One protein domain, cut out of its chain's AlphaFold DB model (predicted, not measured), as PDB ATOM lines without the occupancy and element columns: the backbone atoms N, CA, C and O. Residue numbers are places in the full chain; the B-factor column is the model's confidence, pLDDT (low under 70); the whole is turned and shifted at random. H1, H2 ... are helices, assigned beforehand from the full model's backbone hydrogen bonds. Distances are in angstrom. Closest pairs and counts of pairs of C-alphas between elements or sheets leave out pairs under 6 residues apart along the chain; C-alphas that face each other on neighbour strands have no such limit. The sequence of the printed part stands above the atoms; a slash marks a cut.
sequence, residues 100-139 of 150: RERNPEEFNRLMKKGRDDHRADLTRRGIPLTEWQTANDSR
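Overview. This is residues 100 to 139 of the 150 residues of an uncharacterized protein of Paeniglutamicibacter gangotriensis (UniProt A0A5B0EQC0). One long helix, H1, makes the length of a hook, and the chain then turns through residues 125 to 130 and folds back as a short helix, H2, which runs beside part of H1 with a loose gap between them. At the other end of H1, residues 101 to 107 stick out, of which 104 to 107 belong to H1. The printed part has 40 residues with two named helices, H1 then H2, and no named strand; its class is all helix. It is loose, with a radius of gyration of the C-alphas of 12.2 A, and it is only just flat, spanning 37 by 19 by 9 A.

Along the chain. The printed part begins at Arg 100, with C-alpha at (187.469, 122.961, 189.751). H1 is residues 104 to 124, from C-alpha 104 at (183.539, 125.690, 190.792) to C-alpha 124 at (202.175, 139.507, 210.359), a length of 30.3 A. H2 is residues 131 to 137, 10.2 A long, and ends with C-alpha 137 at (194.654, 139.873, 193.694).

Arrangement. H1 and H2 are close but not clearly touching, with 1 pair of C-alphas within 8 A. Their closest C-alphas, those of Arg 115 and Asp 137, are 7.6 A apart. The two helices run opposite ways at a shallow tilt of 30 degrees, and their centres are 13.8 A apart. In H1 and H2 every O i to N i+4 pair is within hydrogen-bond range.

Size, cuts and confidence. The two C-alphas farthest apart are those of Arg 102 and Gly 126, at 37.6 A. Residues 120 to 126, of which 120 to 124 belong to H1, stand free. The link from H1 to H2 is short, with 6 residues, and the printed part has no cut. The mean pLDDT of the printed part is 77.4, and confidence is low, under 70, at residues 131 to 139.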
ATOM      1  N   ARG A 100     188.021 121.674 190.187       79.81
ATOM      2  CA  ARG A 100     187.469 122.961 189.751       79.81
ATOM      3  C   ARG A 100     186.216 122.822 188.882       79.81
ATOM      4  O   ARG A 100     185.287 123.596 189.062       79.81
ATOM      5  N   GLU A 101     186.187 121.871 187.953       78.38
ATOM      6  CA  GLU A 101     185.014 121.609 187.106       78.38
ATOM      7  C   GLU A 101     183.871 120.966 187.899       78.38
ATOM      8  O   GLU A 101     182.711 121.279 187.654       78.38
ATOM      9  N   ARG A 102     184.180 120.117 188.889       79.75
ATOM     10  CA  ARG A 102     183.162 119.486 189.748       79.75
ATOM     11  C   ARG A 102     182.542 120.439 190.765       79.75
ATOM     12  O   ARG A 102     181.366 120.302 191.071       79.75
ATOM     13  N   ASN A 103     183.332 121.356 191.323       82.94
ATOM     14  CA  ASN A 103     182.906 122.247 192.404       82.94
ATOM     15  C   ASN A 103     183.463 123.664 192.185       82.94
ATOM     16  O   ASN A 103     184.360 124.097 192.918       82.94
ATOM     17  N   PRO A 104     182.967 124.400 191.174       81.94
ATOM     18  CA  PRO A 104     183.539 125.690 190.792       81.94
ATOM     19  C   PRO A 104     183.442 126.737 191.908       81.94
ATOM     20  O   PRO A 104     184.381 127.504 192.121       81.94
ATOM     21  N   GLU A 105     182.340 126.754 192.657       82.00
ATOM     22  CA  GLU A 105     182.119 127.723 193.735       82.00
ATOM     23  C   GLU A 105     183.040 127.479 194.934       82.00
ATOM     24  O   GLU A 105     183.701 128.406 195.407       82.00
ATOM     25  N   GLU A 106     183.150 126.226 195.380       83.81
ATOM     26  CA  GLU A 106     184.005 125.869 196.515       83.81
ATOM     27  C   GLU A 106     185.486 126.043 196.163       83.81
ATOM     28  O   GLU A 106     186.263 126.556 196.967       83.81
ATOM     29  N   PHE A 107     185.880 125.732 194.923       82.62
ATOM     30  CA  PHE A 107     187.225 126.024 194.435       82.62
ATOM     31  C   PHE A 107     187.543 127.525 194.498       82.62
ATOM     32  O   PHE A 107     188.581 127.922 195.030       82.62
ATOM     33  N   ASN A 108     186.637 128.378 194.008       83.50
ATOM     34  CA  ASN A 108     186.817 129.832 194.053       83.50
ATOM     35  C   ASN A 108     186.883 130.357 195.494       83.50
ATOM     36  O   ASN A 108     187.708 131.223 195.802       83.50
ATOM     37  N   ARG A 109     186.059 129.809 196.394       85.88
ATOM     38  CA  ARG A 109     186.077 130.131 197.825       85.88
ATOM     39  C   ARG A 109     187.411 129.762 198.475       85.88
ATOM     40  O   ARG A 109     187.982 130.593 199.179       85.88
ATOM     41  N   LEU A 110     187.922 128.557 198.223       85.44
ATOM     42  CA  LEU A 110     189.204 128.083 198.754       85.44
ATOM     43  C   LEU A 110     190.376 128.920 198.234       85.44
ATOM     44  O   LEU A 110     191.236 129.322 199.016       85.44
ATOM     45  N   MET A 111     190.376 129.259 196.943       83.88
ATOM     46  CA  MET A 111     191.391 130.135 196.349       83.88
ATOM     47  C   MET A 111     191.353 131.549 196.940       83.88
ATOM     48  O   MET A 111     192.400 132.144 197.187       83.88
ATOM     49  N   LYS A 112     190.159 132.102 197.192       84.19
ATOM     50  CA  LYS A 112     190.011 133.390 197.883       84.19
ATOM     51  C   LYS A 112     190.564 133.316 199.308       84.19
ATOM     52  O   LYS A 112     191.406 134.132 199.659       84.19
ATOM     53  N   LYS A 113     190.169 132.298 200.075       85.31
ATOM     54  CA  LYS A 113     190.654 132.088 201.444       85.31
ATOM     55  C   LYS A 113     192.180 131.958 201.498       85.31
ATOM     56  O   LYS A 113     192.807 132.608 202.320       85.31
ATOM     57  N   GLY A 114     192.785 131.186 200.593       84.44
ATOM     58  CA  GLY A 114     194.241 131.033 200.536       84.44
ATOM     59  C   GLY A 114     194.981 132.350 200.269       84.44
ATOM     60  O   GLY A 114     196.030 132.590 200.864       84.44
ATOM     61  N   ARG A 115     194.418 133.229 199.426       82.06
ATOM     62  CA  ARG A 115     194.957 134.582 199.205       82.06
ATOM     63  C   ARG A 115     194.858 135.447 200.460       82.06
ATOM     64  O   ARG A 115     195.842 136.076 200.839       82.06
ATOM     65  N   ASP A 116     193.705 135.432 201.123       84.19
ATOM     66  CA  ASP A 116     193.477 136.197 202.353       84.19
ATOM     67  C   ASP A 116     194.409 135.727 203.491       84.19
ATOM     68  O   ASP A 116     195.049 136.549 204.153       84.19
ATOM     69  N   ASP A 117     194.571 134.410 203.658       86.69
ATOM     70  CA  ASP A 117     195.461 133.800 204.654       86.69
ATOM     71  C   ASP A 117     196.937 134.142 204.374       86.69
ATOM     72  O   ASP A 117     197.690 134.503 205.285       86.69
ATOM     73  N   HIS A 118     197.358 134.091 203.104       80.94
ATOM     74  CA  HIS A 118     198.712 134.474 202.700       80.94
ATOM     75  C   HIS A 118     198.992 135.959 202.968       80.94
ATOM     76  O   HIS A 118     200.047 136.314 203.498       80.94
ATOM     77  N   ARG A 119     198.023 136.833 202.673       80.44
ATOM     78  CA  ARG A 119     198.113 138.268 202.958       80.44
ATOM     79  C   ARG A 119     198.260 138.538 204.454       80.44
ATOM     80  O   ARG A 119     199.085 139.365 204.855       80.44
ATOM     81  N   ALA A 120     197.480 137.842 205.278       83.81
ATOM     82  CA  ALA A 120     197.570 137.941 206.728       83.81
ATOM     83  C   ALA A 120     198.946 137.482 207.247       83.81
ATOM     84  O   ALA A 120     199.495 138.115 208.150       83.81
ATOM     85  N   ASP A 121     199.541 136.436 206.657       85.50
ATOM     86  CA  ASP A 121     200.897 135.978 206.999       85.50
ATOM     87  C   ASP A 121     201.980 137.002 206.653       85.50
ATOM     88  O   ASP A 121     202.797 137.337 207.512       85.50
ATOM     89  N   LEU A 122     201.962 137.554 205.437       82.81
ATOM     90  CA  LEU A 122     202.934 138.571 205.019       82.81
ATOM     91  C   LEU A 122     202.849 139.828 205.889       82.81
ATOM     92  O   LEU A 122     203.874 140.338 206.341       82.81
ATOM     93  N   THR A 123     201.626 140.261 206.199       83.44
ATOM     94  CA  THR A 123     201.372 141.403 207.088       83.44
ATOM     95  C   THR A 123     201.913 141.132 208.493       83.44
ATOM     96  O   THR A 123     202.631 141.961 209.048       83.44
ATOM     97  N   ARG A 124     201.648 139.943 209.053       84.00
ATOM     98  CA  ARG A 124     202.175 139.507 210.359       84.00
ATOM     99  C   ARG A 124     203.706 139.441 210.385       84.00
ATOM    100  O   ARG A 124     204.303 139.664 211.432       84.00
ATOM    101  N   ARG A 125     204.340 139.151 209.249       82.75
ATOM    102  CA  ARG A 125     205.802 139.090 209.090       82.75
ATOM    103  C   ARG A 125     206.441 140.437 208.741       82.75
ATOM    104  O   ARG A 125     207.659 140.490 208.602       82.75
ATOM    105  N   GLY A 126     205.650 141.502 208.588       83.56
ATOM    106  CA  GLY A 126     206.138 142.833 208.217       83.56
ATOM    107  C   GLY A 126     206.688 142.922 206.790       83.56
ATOM    108  O   GLY A 126     207.445 143.840 206.485       83.56
ATOM    109  N   ILE A 127     206.340 141.970 205.918       79.62
ATOM    110  CA  ILE A 127     206.772 141.958 204.519       79.62
ATOM    111  C   ILE A 127     205.751 142.770 203.712       79.62
ATOM    112  O   ILE A 127     204.579 142.383 203.671       79.62
ATOM    113  N   PRO A 128     206.148 143.884 203.070       74.94
ATOM    114  CA  PRO A 128     205.233 144.659 202.245       74.94
ATOM    115  C   PRO A 128     204.801 143.838 201.026       74.94
ATOM    116  O   PRO A 128     205.621 143.197 200.367       74.94
ATOM    117  N   LEU A 129     203.505 143.869 200.719       71.00
ATOM    118  CA  LEU A 129     202.980 143.301 199.479       71.00
ATOM    119  C   LEU A 129     203.574 144.071 198.298       71.00
ATOM    120  O   LEU A 129     203.528 145.300 198.261       71.00
ATOM    121  N   THR A 130     204.133 143.346 197.335       71.75
ATOM    122  CA  THR A 130     204.651 143.960 196.107       71.75
ATOM    123  C   THR A 130     203.502 144.454 195.223       71.75
ATOM    124  O   THR A 130     202.426 143.857 195.205       71.75
ATOM    125  N   GLU A 131     203.717 145.522 194.445       62.38
ATOM    126  CA  GLU A 131     202.685 146.113 193.568       62.38
ATOM    127  C   GLU A 131     202.062 145.093 192.597       62.38
ATOM    128  O   GLU A 131     200.858 145.125 192.339       62.38
ATOM    129  N   TRP A 132     202.856 144.129 192.119       64.94
ATOM    130  CA  TRP A 132     202.387 143.043 191.255       64.94
ATOM    131  C   TRP A 132     201.439 142.066 191.972       64.94
ATOM    132  O   TRP A 132     200.461 141.623 191.370       64.94
ATOM    133  N   GLN A 133     201.675 141.756 193.253       64.50
ATOM    134  CA  GLN A 133     200.795 140.881 194.045       64.50
ATOM    135  C   GLN A 133     199.445 141.558 194.298       64.50
ATOM    136  O   GLN A 133     198.396 140.964 194.055       64.50
ATOM    137  N   THR A 134     199.468 142.841 194.661       63.38
ATOM    138  CA  THR A 134     198.259 143.652 194.856       63.38
ATOM    139  C   THR A 134     197.438 143.761 193.561       63.38
ATOM    140  O   THR A 134     196.208 143.664 193.586       63.38
ATOM    141  N   ALA A 135     198.105 143.894 192.407       62.31
ATOM    142  CA  ALA A 135     197.460 143.955 191.096       62.31
ATOM    143  C   ALA A 135     196.857 142.612 190.639       62.31
ATOM    144  O   ALA A 135     195.819 142.607 189.974       62.31
ATOM    145  N   ASN A 136     197.472 141.477 190.986       64.31
ATOM    146  CA  ASN A 136     196.965 140.146 190.630       64.31
ATOM    147  C   ASN A 136     195.771 139.721 191.498       64.31
ATOM    148  O   ASN A 136     194.844 139.080 191.002       64.31
ATOM    149  N   ASP A 137     195.758 140.134 192.767       59.91
ATOM    150  CA  ASP A 137     194.654 139.873 193.694       59.91
ATOM    151  C   ASP A 137     193.406 140.718 193.399       59.91
ATOM    152  O   ASP A 137     192.287 140.281 193.668       59.91
ATOM    153  N   SER A 138     193.583 141.894 192.788       57.75
ATOM    154  CA  SER A 138     192.489 142.793 192.386       57.75
ATOM    155  C   SER A 138     191.772 142.360 191.104       57.75
ATOM    156  O   SER A 138     190.733 142.923 190.755       57.75
ATOM    157  N   ARG A 139     192.313 141.381 190.366       55.09
ATOM    158  CA  ARG A 139     191.654 140.876 189.161       55.09
ATOM    159  C   ARG A 139     190.445 140.043 189.586       55.09
ATOM    160  O   ARG A 139     190.629 139.052 190.303       55.09
TER     161      ARG A 139